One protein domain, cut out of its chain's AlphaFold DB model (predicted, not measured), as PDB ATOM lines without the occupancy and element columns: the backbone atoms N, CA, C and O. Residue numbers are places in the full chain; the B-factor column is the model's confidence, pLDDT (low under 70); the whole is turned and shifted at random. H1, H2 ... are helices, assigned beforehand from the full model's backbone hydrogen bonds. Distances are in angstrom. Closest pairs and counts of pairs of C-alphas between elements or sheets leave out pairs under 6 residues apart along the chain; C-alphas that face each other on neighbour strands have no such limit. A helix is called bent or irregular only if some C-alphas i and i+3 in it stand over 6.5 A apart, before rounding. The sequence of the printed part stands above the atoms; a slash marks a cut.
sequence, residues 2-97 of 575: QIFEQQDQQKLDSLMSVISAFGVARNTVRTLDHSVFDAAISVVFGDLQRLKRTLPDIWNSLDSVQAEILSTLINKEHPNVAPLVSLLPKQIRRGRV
ATOM      1  N   GLN A   2      18.972   8.773  -4.996       68.44
ATOM      2  CA  GLN A   2      18.497   8.087  -6.217       68.44
ATOM      3  C   GLN A   2      17.181   8.609  -6.840       68.44
ATOM      4  O   GLN A   2      17.152   8.827  -8.042       68.44
ATOM      5  N   ILE A   3      16.107   8.864  -6.069       73.06
ATOM      6  CA  ILE A   3      14.836   9.403  -6.625       73.06
ATOM      7  C   ILE A   3      15.043  10.764  -7.310       73.06
ATOM      8  O   ILE A   3      14.495  11.016  -8.380       73.06
ATOM      9  N   PHE A   4      15.845  11.639  -6.698       71.06
ATOM     10  CA  PHE A   4      16.124  12.978  -7.221       71.06
ATOM     11  C   PHE A   4      17.099  12.941  -8.401       71.06
ATOM     12  O   PHE A   4      16.953  13.728  -9.329       71.06
ATOM     13  N   GLU A   5      18.050  12.007  -8.387       77.31
ATOM     14  CA  GLU A   5      18.987  11.774  -9.493       77.31
ATOM     15  C   GLU A   5      18.282  11.187 -10.724       77.31
ATOM     16  O   GLU A   5      18.599  11.564 -11.846       77.31
ATOM     17  N   GLN A   6      17.288  10.316 -10.521       79.25
ATOM     18  CA  GLN A   6      16.507   9.686 -11.593       79.25
ATOM     19  C   GLN A   6      15.297  10.519 -12.046       79.25
ATOM     20  O   GLN A   6      14.629  10.133 -13.001       79.25
ATOM     21  N   GLN A   7      14.996  11.635 -11.368       77.94
ATOM     22  CA  GLN A   7      13.782  12.444 -11.579       77.94
ATOM     23  C   GLN A   7      12.487  11.605 -11.603       77.94
ATOM     24  O   GLN A   7      11.537  11.906 -12.326       77.94
ATOM     25  N   ASP A   8      12.442  10.540 -10.799       84.12
ATOM     26  CA  ASP A   8      11.344   9.574 -10.811       84.12
ATOM     27  C   ASP A   8      10.179  10.072  -9.941       84.12
ATOM     28  O   ASP A   8      10.066   9.773  -8.747       84.12
ATOM     29  N   GLN A   9       9.320  10.891 -10.554       81.31
ATOM     30  CA  GLN A   9       8.167  11.498  -9.888       81.31
ATOM     31  C   GLN A   9       7.175  10.448  -9.360       81.31
ATOM     32  O   GLN A   9       6.583  10.658  -8.305       81.31
ATOM     33  N   GLN A  10       7.032   9.300 -10.035       82.38
ATOM     34  CA  GLN A  10       6.132   8.230  -9.590       82.38
ATOM     35  C   GLN A  10       6.614   7.597  -8.283       82.38
ATOM     36  O   GLN A  10       5.818   7.416  -7.360       82.38
ATOM     37  N   LYS A  11       7.918   7.322  -8.157       81.88
ATOM     38  CA  LYS A  11       8.491   6.824  -6.894       81.88
ATOM     39  C   LYS A  11       8.395   7.845  -5.769       81.88
ATOM     40  O   LYS A  11       8.166   7.463  -4.623       81.88
ATOM     41  N   LEU A  12       8.550   9.135  -6.072       84.12
ATOM     42  CA  LEU A  12       8.373  10.191  -5.076       84.12
ATOM     43  C   LEU A  12       6.921  10.258  -4.582       84.12
ATOM     44  O   LEU A  12       6.687  10.349  -3.377       84.12
ATOM     45  N   ASP A  13       5.951  10.176  -5.491       81.19
ATOM     46  CA  ASP A  13       4.530  10.195  -5.146       81.19
ATOM     47  C   ASP A  13       4.128   8.949  -4.336       81.19
ATOM     48  O   ASP A  13       3.417   9.080  -3.335       81.19
ATOM     49  N   SER A  14       4.650   7.771  -4.697       82.62
ATOM     50  CA  SER A  14       4.484   6.522  -3.936       82.62
ATOM     51  C   SER A  14       5.102   6.627  -2.534       82.62
ATOM     52  O   SER A  14       4.425   6.355  -1.543       82.62
ATOM     53  N   LEU A  15       6.320   7.165  -2.401       86.06
ATOM     54  CA  LEU A  15       6.947   7.416  -1.097       86.06
ATOM     55  C   LEU A  15       6.110   8.344  -0.216       86.06
ATOM     56  O   LEU A  15       5.891   8.063   0.962       86.06
ATOM     57  N   MET A  16       5.595   9.435  -0.779       83.81
ATOM     58  CA  MET A  16       4.743  10.364  -0.039       83.81
ATOM     59  C   MET A  16       3.385   9.749   0.325       83.81
ATOM     60  O   MET A  16       2.818  10.114   1.359       83.81
ATOM     61  N   SER A  17       2.860   8.833  -0.497       79.19
ATOM     62  CA  SER A  17       1.659   8.037  -0.208       79.19
ATOM     63  C   SER A  17       1.889   7.131   1.004       79.19
ATOM     64  O   SER A  17       1.159   7.228   1.992       79.19
ATOM     65  N   VAL A  18       2.977   6.353   0.994       82.38
ATOM     66  CA  VAL A  18       3.344   5.427   2.078       82.38
ATOM     67  C   VAL A  18       3.637   6.172   3.391       82.38
ATOM     68  O   VAL A  18       3.136   5.781   4.441       82.38
ATOM     69  N   ILE A  19       4.354   7.303   3.356       82.62
ATOM     70  CA  ILE A  19       4.585   8.151   4.547       82.62
ATOM     71  C   ILE A  19       3.264   8.679   5.128       82.62
ATOM     72  O   ILE A  19       3.084   8.713   6.346       82.62
ATOM     73  N   SER A  20       2.325   9.075   4.262       76.50
ATOM     74  CA  SER A  20       1.003   9.537   4.704       76.50
ATOM     75  C   SER A  20       0.197   8.394   5.333       76.50
ATOM     76  O   SER A  20      -0.505   8.612   6.320       76.50
ATOM     77  N   ALA A  21       0.338   7.169   4.811       72.31
ATOM     78  CA  ALA A  21      -0.285   5.964   5.356       72.31
ATOM     79  C   ALA A  21       0.236   5.606   6.758       72.31
ATOM     80  O   ALA A  21      -0.538   5.161   7.601       72.31
ATOM     81  N   PHE A  22       1.507   5.902   7.047       73.50
ATOM     82  CA  PHE A  22       2.081   5.830   8.395       73.50
ATOM     83  C   PHE A  22       1.596   6.946   9.346       73.50
ATOM     84  O   PHE A  22       2.092   7.077  10.462       73.50
ATOM     85  N   GLY A  23       0.616   7.762   8.939       68.00
ATOM     86  CA  GLY A  23      -0.008   8.780   9.787       68.00
ATOM     87  C   GLY A  23       0.762  10.098   9.874       68.00
ATOM     88  O   GLY A  23       0.427  10.942  10.707       68.00
ATOM     89  N   VAL A  24       1.766  10.309   9.020       72.81
ATOM     90  CA  VAL A  24       2.576  11.531   9.021       72.81
ATOM     91  C   VAL A  24       2.041  12.524   7.993       72.81
ATOM     92  O   VAL A  24       1.962  12.243   6.798       72.81
ATOM     93  N   ALA A  25       1.690  13.729   8.445       65.12
ATOM     94  CA  ALA A  25       1.215  14.778   7.552       65.12
ATOM     95  C   ALA A  25       2.341  15.270   6.616       65.12
ATOM     96  O   ALA A  25       3.490  15.447   7.023       65.12
ATOM     97  N   ARG A  26       2.016  15.561   5.347       62.88
ATOM     98  CA  ARG A  26       3.005  15.988   4.328       62.88
ATOM     99  C   ARG A  26       3.829  17.222   4.726       62.88
ATOM    100  O   ARG A  26       4.953  17.386   4.267       62.88
ATOM    101  N   ASN A  27       3.283  18.096   5.567       60.44
ATOM    102  CA  ASN A  27       3.950  19.303   6.062       60.44
ATOM    103  C   ASN A  27       4.857  19.059   7.282       60.44
ATOM    104  O   ASN A  27       5.663  19.931   7.602       60.44
ATOM    105  N   THR A  28       4.776  17.895   7.934       57.88
ATOM    106  CA  THR A  28       5.600  17.518   9.101       57.88
ATOM    107  C   THR A  28       6.728  16.544   8.752       57.88
ATOM    108  O   THR A  28       7.443  16.082   9.632       57.88
ATOM    109  N   VAL A  29       6.949  16.272   7.463       57.66
ATOM    110  CA  VAL A  29       8.009  15.371   6.964       57.66
ATOM    111  C   VAL A  29       9.412  15.814   7.416       57.66
ATOM    112  O   VAL A  29      10.307  14.992   7.562       57.66
ATOM    113  N   ARG A  30       9.624  17.103   7.722       52.06
ATOM    114  CA  ARG A  30      10.919  17.614   8.217       52.06
ATOM    115  C   ARG A  30      11.277  17.177   9.643       52.06
ATOM    116  O   ARG A  30      12.433  17.314  10.021       52.06
ATOM    117  N   THR A  31      10.312  16.693  10.423       51.97
ATOM    118  CA  THR A  31      10.488  16.249  11.819       51.97
ATOM    119  C   THR A  31      10.156  14.765  11.979       51.97
ATOM    120  O   THR A  31       9.712  14.345  13.044       51.97
ATOM    121  N   LEU A  32      10.276  13.994  10.893       64.44
ATOM    122  CA  LEU A  32       9.979  12.565  10.871       64.44
ATOM    123  C   LEU A  32      10.874  11.797  11.842       64.44
ATOM    124  O   LEU A  32      12.080  12.031  11.902       64.44
ATOM    125  N   ASP A  33      10.272  10.831  12.528       72.50
ATOM    126  CA  ASP A  33      11.026   9.744  13.135       72.50
ATOM    127  C   ASP A  33      11.733   8.963  12.013       72.50
ATOM    128  O   ASP A  33      11.122   8.617  10.993       72.50
ATOM    129  N   HIS A  34      13.040   8.740  12.171       78.88
ATOM    130  CA  HIS A  34      13.883   8.102  11.158       78.88
ATOM    131  C   HIS A  34      13.367   6.706  10.788       78.88
ATOM    132  O   HIS A  34      13.486   6.303   9.633       78.88
ATOM    133  N   SER A  35      12.737   6.015  11.740       79.56
ATOM    134  CA  SER A  35      12.118   4.697  11.573       79.56
ATOM    135  C   SER A  35      11.031   4.691  10.486       79.56
ATOM    136  O   SER A  35      11.077   3.871   9.569       79.56
ATOM    137  N   VAL A  36      10.099   5.650  10.530       81.38
ATOM    138  CA  VAL A  36       8.963   5.762   9.598       81.38
ATOM    139  C   VAL A  36       9.435   6.040   8.176       81.38
ATOM    140  O   VAL A  36       8.930   5.454   7.216       81.38
ATOM    141  N   PHE A  37      10.422   6.922   8.032       85.44
ATOM    142  CA  PHE A  37      10.984   7.239   6.725       85.44
ATOM    143  C   PHE A  37      11.744   6.043   6.134       85.44
ATOM    144  O   PHE A  37      11.585   5.738   4.950       85.44
ATOM    145  N   ASP A  38      12.502   5.319   6.961       84.88
ATOM    146  CA  ASP A  38      13.225   4.116   6.546       84.88
ATOM    147  C   ASP A  38      12.292   2.984   6.114       84.88
ATOM    148  O   ASP A  38      12.547   2.337   5.095       84.88
ATOM    149  N   ALA A  39      11.189   2.761   6.828       85.94
ATOM    150  CA  ALA A  39      10.200   1.770   6.421       85.94
ATOM    151  C   ALA A  39       9.487   2.178   5.130       85.94
ATOM    152  O   ALA A  39       9.319   1.342   4.245       85.94
ATOM    153  N   ALA A  40       9.129   3.457   4.973       87.75
ATOM    154  CA  ALA A  40       8.503   3.945   3.746       87.75
ATOM    155  C   ALA A  40       9.417   3.780   2.525       87.75
ATOM    156  O   ALA A  40       8.972   3.304   1.483       87.75
ATOM    157  N   ILE A  41      10.710   4.085   2.667       88.62
ATOM    158  CA  ILE A  41      11.713   3.797   1.634       88.62
ATOM    159  C   ILE A  41      11.786   2.292   1.371       88.62
ATOM    160  O   ILE A  41      11.750   1.870   0.220       88.62
ATOM    161  N   SER A  42      11.850   1.470   2.418       87.25
ATOM    162  CA  SER A  42      11.976   0.016   2.262       87.25
ATOM    163  C   SER A  42      10.776  -0.599   1.530       87.25
ATOM    164  O   SER A  42      10.960  -1.512   0.730       87.25
ATOM    165  N   VAL A  43       9.565  -0.065   1.732       85.75
ATOM    166  CA  VAL A  43       8.359  -0.443   0.973       85.75
ATOM    167  C   VAL A  43       8.484  -0.035  -0.498       85.75
ATOM    168  O   VAL A  43       8.360  -0.886  -1.375       85.75
ATOM    169  N   VAL A  44       8.789   1.238  -0.775       87.62
ATOM    170  CA  VAL A  44       8.847   1.783  -2.148       87.62
ATOM    171  C   VAL A  44       9.921   1.103  -2.995       87.62
ATOM    172  O   VAL A  44       9.720   0.865  -4.184       87.62
ATOM    173  N   PHE A  45      11.062   0.780  -2.386       86.69
ATOM    174  CA  PHE A  45      12.199   0.153  -3.059       86.69
ATOM    175  C   PHE A  45      12.209  -1.378  -2.966       86.69
ATOM    176  O   PHE A  45      13.090  -2.009  -3.547       86.69
ATOM    177  N   GLY A  46      11.249  -1.988  -2.264       84.00
ATOM    178  CA  GLY A  46      11.178  -3.440  -2.104       84.00
ATOM    179  C   GLY A  46      12.343  -4.047  -1.308       84.00
ATOM    180  O   GLY A  46      12.681  -5.211  -1.517       84.00
ATOM    181  N   ASP A  47      12.966  -3.290  -0.399       87.56
ATOM    182  CA  ASP A  47      14.038  -3.785   0.475       87.56
ATOM    183  C   ASP A  47      13.441  -4.590   1.641       87.56
ATOM    184  O   ASP A  47      13.186  -4.085   2.738       87.56
ATOM    185  N   LEU A  48      13.196  -5.875   1.381       82.94
ATOM    186  CA  LEU A  48      12.558  -6.799   2.320       82.94
ATOM    187  C   LEU A  48      13.349  -6.968   3.629       82.94
ATOM    188  O   LEU A  48      12.750  -7.161   4.687       82.94
ATOM    189  N   GLN A  49      14.684  -6.890   3.583       83.12
ATOM    190  CA  GLN A  49      15.533  -7.072   4.767       83.12
ATOM    191  C   GLN A  49      15.470  -5.857   5.688       83.12
ATOM    192  O   GLN A  49      15.317  -6.005   6.905       83.12
ATOM    193  N   ARG A  50      15.545  -4.651   5.116       84.81
ATOM    194  CA  ARG A  50      15.419  -3.404   5.878       84.81
ATOM    195  C   ARG A  50      14.000  -3.199   6.394       84.81
ATOM    196  O   ARG A  50      13.819  -2.787   7.542       84.81
ATOM    197  N   LEU A  51      12.999  -3.586   5.604       83.56
ATOM    198  CA  LEU A  51      11.607  -3.554   6.032       83.56
ATOM    199  C   LEU A  51      11.352  -4.508   7.203       83.56
ATOM    200  O   LEU A  51      10.732  -4.112   8.181       83.56
ATOM    201  N   LYS A  52      11.880  -5.739   7.165       83.50
ATOM    202  CA  LYS A  52      11.720  -6.714   8.259       83.50
ATOM    203  C   LYS A  52      12.247  -6.198   9.606       83.50
ATOM    204  O   LYS A  52      11.733  -6.601  10.644       83.50
ATOM    205  N   ARG A  53      13.251  -5.314   9.594       84.50
ATOM    206  CA  ARG A  53      13.816  -4.695  10.807       84.50
ATOM    207  C   ARG A  53      12.994  -3.514  11.317       84.50
ATOM    208  O   ARG A  53      12.851  -3.369  12.518       84.50
ATOM    209  N   THR A  54      12.484  -2.679  10.418       86.44
ATOM    210  CA  THR A  54      11.866  -1.383  10.762       86.44
ATOM    211  C   THR A  54      10.351  -1.463  10.927       86.44
ATOM    212  O   THR A  54       9.762  -0.723  11.712       86.44
ATOM    213  N   LEU A  55       9.709  -2.385  10.209       82.62
ATOM    214  CA  LEU A  55       8.262  -2.535  10.198       82.62
ATOM    215  C   LEU A  55       7.679  -2.961  11.555       82.62
ATOM    216  O   LEU A  55       6.647  -2.399  11.894       82.62
ATOM    217  N   PRO A  56       8.285  -3.862  12.360       82.12
ATOM    218  CA  PRO A  56       7.726  -4.246  13.660       82.12
ATOM    219  C   PRO A  56       7.588  -3.077  14.644       82.12
ATOM    220  O   PRO A  56       6.552  -2.952  15.293       82.12
ATOM    221  N   ASP A  57       8.589  -2.197  14.718       77.31
ATOM    222  CA  ASP A  57       8.583  -1.047  15.633       77.31
ATOM    223  C   ASP A  57       7.466  -0.064  15.281       77.31
ATOM    224  O   ASP A  57       6.721   0.399  16.146       77.31
ATOM    225  N   ILE A  58       7.284   0.181  13.982       79.69
ATOM    226  CA  ILE A  58       6.200   1.025  13.490       79.69
ATOM    227  C   ILE A  58       4.866   0.316  13.686       79.69
ATOM    228  O   ILE A  58       3.942   0.912  14.222       79.69
ATOM    229  N   TRP A  59       4.760  -0.962  13.331       80.06
ATOM    230  CA  TRP A  59       3.530  -1.749  13.437       80.06
ATOM    231  C   TRP A  59       2.991  -1.818  14.867       80.06
ATOM    232  O   TRP A  59       1.783  -1.756  15.078       80.06
ATOM    233  N   ASN A  60       3.883  -1.880  15.856       75.56
ATOM    234  CA  ASN A  60       3.526  -1.839  17.272       75.56
ATOM    235  C   ASN A  60       3.064  -0.447  17.737       75.56
ATOM    236  O   ASN A  60       2.347  -0.344  18.730       75.56
ATOM    237  N   SER A  61       3.449   0.614  17.023       71.25
ATOM    238  CA  SER A  61       3.004   1.993  17.277       71.25
ATOM    239  C   SER A  61       1.694   2.363  16.564       71.25
ATOM    240  O   SER A  61       1.056   3.354  16.931       71.25
ATOM    241  N   LEU A  62       1.282   1.578  15.562       69.62
ATOM    242  CA  LEU A  62       0.052   1.792  14.800       69.62
ATOM    243  C   LEU A  62      -1.163   1.226  15.540       69.62
ATOM    244  O   LEU A  62      -1.096   0.179  16.187       69.62
ATOM    245  N   ASP A  63      -2.301   1.907  15.408       70.94
ATOM    246  CA  ASP A  63      -3.588   1.334  15.799       70.94
ATOM    247  C   ASP A  63      -4.057   0.265  14.786       70.94
ATOM    248  O   ASP A  63      -3.549   0.168  13.665       70.94
ATOM    249  N   SER A  64      -5.041  -0.558  15.169       63.81
ATOM    250  CA  SER A  64      -5.485  -1.703  14.360       63.81
ATOM    251  C   SER A  64      -6.006  -1.312  12.972       63.81
ATOM    252  O   SER A  64      -5.902  -2.102  12.038       63.81
ATOM    253  N   VAL A  65      -6.549  -0.099  12.823       59.59
ATOM    254  CA  VAL A  65      -7.092   0.408  11.554       59.59
ATOM    255  C   VAL A  65      -5.970   0.949  10.669       59.59
ATOM    256  O   VAL A  65      -5.949   0.688   9.470       59.59
ATOM    257  N   GLN A  66      -4.992   1.648  11.247       66.25
ATOM    258  CA  GLN A  66      -3.782   2.069  10.541       66.25
ATOM    259  C   GLN A  66      -2.976   0.871  10.038       66.25
ATOM    260  O   GLN A  66      -2.502   0.896   8.905       66.25
ATOM    261  N   ALA A  67      -2.871  -0.189  10.839       72.38
ATOM    262  CA  ALA A  67      -2.240  -1.440  10.435       72.38
ATOM    263  C   ALA A  67      -2.970  -2.097   9.243       72.38
ATOM    264  O   ALA A  67      -2.327  -2.570   8.308       72.38
ATOM    265  N   GLU A  68      -4.308  -2.075   9.220       68.56
ATOM    266  CA  GLU A  68      -5.119  -2.630   8.124       68.56
ATOM    267  C   GLU A  68      -5.035  -1.785   6.843       68.56
ATOM    268  O   GLU A  68      -4.852  -2.323   5.749       68.56
ATOM    269  N   ILE A  69      -5.075  -0.455   6.960       65.19
ATOM    270  CA  ILE A  69      -4.894   0.464   5.825       65.19
ATOM    271  C   ILE A  69      -3.488   0.325   5.244       65.19
ATOM    272  O   ILE A  69      -3.335   0.215   4.026       65.19
ATOM    273  N   LEU A  70      -2.468   0.285   6.104       73.00
ATOM    274  CA  LEU A  70      -1.088   0.068   5.698       73.00
ATOM    275  C   LEU A  70      -0.929  -1.299   5.023       73.00
ATOM    276  O   LEU A  70      -0.311  -1.379   3.967       73.00
ATOM    277  N   SER A  71      -1.542  -2.352   5.569       75.94
ATOM    278  CA  SER A  71      -1.561  -3.677   4.944       75.94
ATOM    279  C   SER A  71      -2.186  -3.637   3.552       75.94
ATOM    280  O   SER A  71      -1.610  -4.155   2.599       75.94
ATOM    281  N   THR A  72      -3.328  -2.967   3.408       70.94
ATOM    282  CA  THR A  72      -4.057  -2.875   2.140       70.94
ATOM    283  C   THR A  72      -3.275  -2.073   1.096       70.94
ATOM    284  O   THR A  72      -3.212  -2.473  -0.067       70.94
ATOM    285  N   LEU A  73      -2.645  -0.966   1.501       65.69
ATOM    286  CA  LEU A  73      -1.804  -0.140   0.630       65.69
ATOM    287  C   LEU A  73      -0.533  -0.873   0.201       65.69
ATOM    288  O   LEU A  73      -0.242  -0.910  -0.991       65.69
ATOM    289  N   ILE A  74       0.174  -1.511   1.140       72.19
ATOM    290  CA  ILE A  74       1.369  -2.305   0.828       72.19
ATOM    291  C   ILE A  74       1.004  -3.467  -0.100       72.19
ATOM    292  O   ILE A  74       1.672  -3.663  -1.108       72.19
ATOM    293  N   ASN A  75      -0.086  -4.194   0.163       74.94
ATOM    294  CA  ASN A  75      -0.510  -5.314  -0.683       74.94
ATOM    295  C   ASN A  75      -0.912  -4.873  -2.099       74.94
ATOM    296  O   ASN A  75      -0.699  -5.618  -3.054       74.94
ATOM    297  N   LYS A  76      -1.496  -3.676  -2.241       71.31
ATOM    298  CA  LYS A  76      -1.957  -3.148  -3.529       71.31
ATOM    299  C   LYS A  76      -0.831  -2.536  -4.360       71.31
ATOM    300  O   LYS A  76      -0.777  -2.771  -5.562       71.31
ATOM    301  N   GLU A  77       0.020  -1.718  -3.745       69.38
ATOM    302  CA  GLU A  77       1.083  -0.991  -4.451       69.38
ATOM    303  C   GLU A  77       2.378  -1.809  -4.552       69.38
ATOM    304  O   GLU A  77       3.141  -1.643  -5.501       69.38
ATOM    305  N   HIS A  78       2.609  -2.739  -3.618       75.81
ATOM    306  CA  HIS A  78       3.855  -3.499  -3.493       75.81
ATOM    307  C   HIS A  78       3.593  -4.985  -3.166       75.81
ATOM    308  O   HIS A  78       3.950  -5.465  -2.086       75.81
ATOM    309  N   PRO A  79       3.020  -5.768  -4.103       75.81
ATOM    310  CA  PRO A  79       2.614  -7.158  -3.858       75.81
ATOM    311  C   PRO A  79       3.770  -8.072  -3.414       75.81
ATOM    312  O   PRO A  79       3.563  -9.000  -2.637       75.81
ATOM    313  N   ASN A  80       5.007  -7.762  -3.816       76.31
ATOM    314  CA  ASN A  80       6.218  -8.497  -3.421       76.31
ATOM    315  C   ASN A  80       6.522  -8.410  -1.912       76.31
ATOM    316  O   ASN A  80       7.316  -9.189  -1.389       76.31
ATOM    317  N   VAL A  81       5.900  -7.460  -1.213       76.19
ATOM    318  CA  VAL A  81       6.093  -7.183   0.214       76.19
ATOM    319  C   VAL A  81       4.971  -7.795   1.071       76.19
ATOM    320  O   VAL A  81       5.140  -7.981   2.278       76.19
ATOM    321  N   ALA A  82       3.855  -8.198   0.455       73.69
ATOM    322  CA  ALA A  82       2.693  -8.790   1.122       73.69
ATOM    323  C   ALA A  82       3.011  -9.974   2.069       73.69
ATOM    324  O   ALA A  82       2.431 -10.028   3.161       73.69
ATOM    325  N   PRO A  83       3.961 -10.888   1.754       77.81
ATOM    326  CA  PRO A  83       4.304 -11.991   2.655       77.81
ATOM    327  C   PRO A  83       4.841 -11.524   4.016       77.81
ATOM    328  O   PRO A  83       4.523 -12.128   5.036       77.81
ATOM    329  N   LEU A  84       5.597 -10.420   4.070       72.69
ATOM    330  CA  LEU A  84       6.123  -9.867   5.327       72.69
ATOM    331  C   LEU A  84       5.027  -9.256   6.196       72.69
ATOM    332  O   LEU A  84       5.067  -9.393   7.414       72.69
ATOM    333  N   VAL A  85       4.034  -8.620   5.575       70.69
ATOM    334  CA  VAL A  85       2.894  -8.029   6.286       70.69
ATOM    335  C   VAL A  85       2.049  -9.117   6.950       70.69
ATOM    336  O   VAL A  85       1.545  -8.925   8.053       70.69
ATOM    337  N   SER A  86       1.949 -10.291   6.320       73.62
ATOM    338  CA  SER A  86       1.209 -11.437   6.861       73.62
ATOM    339  C   SER A  86       1.852 -12.079   8.102       73.62
ATOM    340  O   SER A  86       1.166 -12.770   8.855       73.62
ATOM    341  N   LEU A  87       3.149 -11.829   8.328       73.38
ATOM    342  CA  LEU A  87       3.921 -12.330   9.474       73.38
ATOM    343  C   LEU A  87       3.835 -11.420  10.709       73.38
ATOM    344  O   LEU A  87       4.338 -11.785  11.771       73.38
ATOM    345  N   LEU A  88       3.233 -10.235  10.583       74.12
ATOM    346  CA  LEU A  88       3.102  -9.295  11.691       74.12
ATOM    347  C   LEU A  88       1.958  -9.714  12.627       74.12
ATOM    348  O   LEU A  88       0.960 -10.277  12.165       74.12
ATOM    349  N   PRO A  89       2.068  -9.440  13.942       65.62
ATOM    350  CA  PRO A  89       1.023  -9.796  14.889       65.62
ATOM    351  C   PRO A  89      -0.311  -9.184  14.448       65.62
ATOM    352  O   PRO A  89      -0.420  -7.967  14.258       65.62
ATOM    353  N   LYS A  90      -1.340 -10.027  14.290       61.38
ATOM    354  CA  LYS A  90      -2.711  -9.560  14.067       61.38
ATOM    355  C   LYS A  90      -3.141  -8.798  15.317       61.38
ATOM    356  O   LYS A  90      -3.417  -9.416  16.345       61.38
ATOM    357  N   GLN A  91      -3.180  -7.468  15.248       55.28
ATOM    358  CA  GLN A  91      -3.736  -6.682  16.342       55.28
ATOM    359  C   GLN A  91      -5.205  -7.075  16.527       55.28
ATOM    360  O   GLN A  91      -5.986  -7.102  15.575       55.28
ATOM    361  N   ILE A  92      -5.567  -7.436  17.760       44.72
ATOM    362  CA  ILE A  92      -6.926  -7.842  18.121       44.72
ATOM    363  C   ILE A  92      -7.871  -6.693  17.757       44.72
ATOM    364  O   ILE A  92      -7.713  -5.579  18.258       44.72
ATOM    365  N   ARG A  93      -8.850  -6.978  16.887       45.84
ATOM    366  CA  ARG A  93      -9.896  -6.045  16.450       45.84
ATOM    367  C   ARG A  93     -10.672  -5.526  17.661       45.84
ATOM    368  O   ARG A  93     -11.668  -6.111  18.071       45.84
ATOM    369  N   ARG A  94     -10.243  -4.405  18.233       44.56
ATOM    370  CA  ARG A  94     -11.140  -3.543  18.999       44.56
ATOM    371  C   ARG A  94     -11.702  -2.559  17.992       44.56
ATOM    372  O   ARG A  94     -10.955  -1.716  17.512       44.56
ATOM    373  N   GLY A  95     -12.973  -2.728  17.629       46.62
ATOM    374  CA  GLY A  95     -13.685  -1.854  16.698       46.62
ATOM    375  C   GLY A  95     -13.597  -0.406  17.163       46.62
ATOM    376  O   GLY A  95     -14.364   0.024  18.019       46.62
ATOM    377  N   ARG A  96     -12.602   0.320  16.661       52.03
ATOM    378  CA  ARG A  96     -12.409   1.736  16.942       52.03
ATOM    379  C   ARG A  96     -12.709   2.502  15.682       52.03
ATOM    380  O   ARG A  96     -12.138   2.242  14.626       52.03
ATOM    381  N   VAL A  97     -13.628   3.434  15.842       60.25
ATOM    382  CA  VAL A  97     -14.174   4.219  14.761       60.25
ATOM    383  C   VAL A  97     -13.294   5.450  14.513       60.25
ATOM    384  O   VAL A  97     -12.677   5.981  15.440       60.25
TER     385      VAL A  97
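AT A GLANCE: This is residues 2 to 97 of the 575 residues of an uncharacterized protein of Pseudomonas frederiksbergensis (UniProt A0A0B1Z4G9). Five helices, H2 to H6, form one body: H2 and H6 each run alongside H5 the opposite way, H2 meeting it through its last residues, and H3 and H4, crossed steeply on each other, make the other side. H2 reaches away from this body with its first residues, and beyond its free beginning the one-turn H1 sits at the far end; residues 87 to 97, a tail with no named element, run to the opposite end of the long axis. The printed part has 96 residues with six named helices, H1 to H6 in order, and no named strand, so its class is all helix. It is compact, with a radius of gyration of the C-alphas of 13.2 A, though its spans of 43 by 29 by 21 A are only just elongated.

IN THESE COORDINATES: H5 and H4 are the longest helices, with 14 residues each. H5 is residues 64 to 77, 19.9 A from first to last C-alpha, beginning with C-alpha 64 at (-5.485, -1.703, 14.360). H4 is residues 48 to 61, 19.8 A long; it is irregular, but only just, with C-alphas 53 and 56 standing 6.7 A apart. H2 is residues 9 to 21, 18.3 A, and H3 is residues 34 to 45, 16.4 A. H6 is residues 79 to 86, 11.6 A, ending with C-alpha 86 at (1.209, -11.437, 6.861); it is irregular, with C-alphas 80 and 83 standing 7.3 A apart. H1 is residues 2 to 5, 5.0 A, and C-alpha 2 lies at (18.497, 8.087, -6.217).

HOW THE PARTS SIT: H5 and H6 form a helical hairpin: they touch, with residues 71 to 75 of H5 alone, and run opposite ways at a shallow tilt of 25 degrees; their closest C-alphas are those of Asn 75 and Ala 82, 5.1 A apart. H5 also touches H2, with residues 18 to 21 of H2 alone, opposite ways at a shallow tilt of 17 degrees; the closest C-alphas are those of Ala 21 and Leu 70, 6.0 A. H3 touches H2 opposite ways at a steep tilt of 47 degrees, closest at the C-alphas of Val 18 and Ala 40, 5.6 A. H3 and H4 touch opposite ways at a steep tilt of 46 degrees, closest at the C-alphas of Ser 42 and Leu 51, 5.2 A. H4 and H6 only just touch, with 3 pairs of C-alphas within 8 A and with residues 48 to 52 of H4 alone; the closest C-alphas are those of Leu 48 and Val 81, 6.8 A. H5 is close to but not clearly touching H4, where the closest C-alphas, those of Trp 59 and Ala 67, are 6.5 A apart. H1 and H2 only just touch, with 3 pairs of C-alphas within 8 A, and only at the corner by their link; the closest C-alphas are those of Ile 3 and Leu 12, 6.7 A. H2 is apart from H4 and from H6. In H2, H3 and H5 every O i to N i+4 pair is within hydrogen-bond range, in H4 8 of 10 and in H6 1 of 4, beside 4 of 5 O i to N i+3 pairs in H6; H1 is too short for an O i to N i+4 pair.

THE WHOLE: The two C-alphas farthest apart are those of Glu 5 and Arg 94, 44.2 A. Residues 5 to 10 stand free. The printed part has no cut. The link from H2 to H3, residues 22 to 33, is long; the other links are tight. The mean pLDDT of the printed part is 73.8, and 27 residues are under 70, among them residues 25 to 32 and 89 to 97.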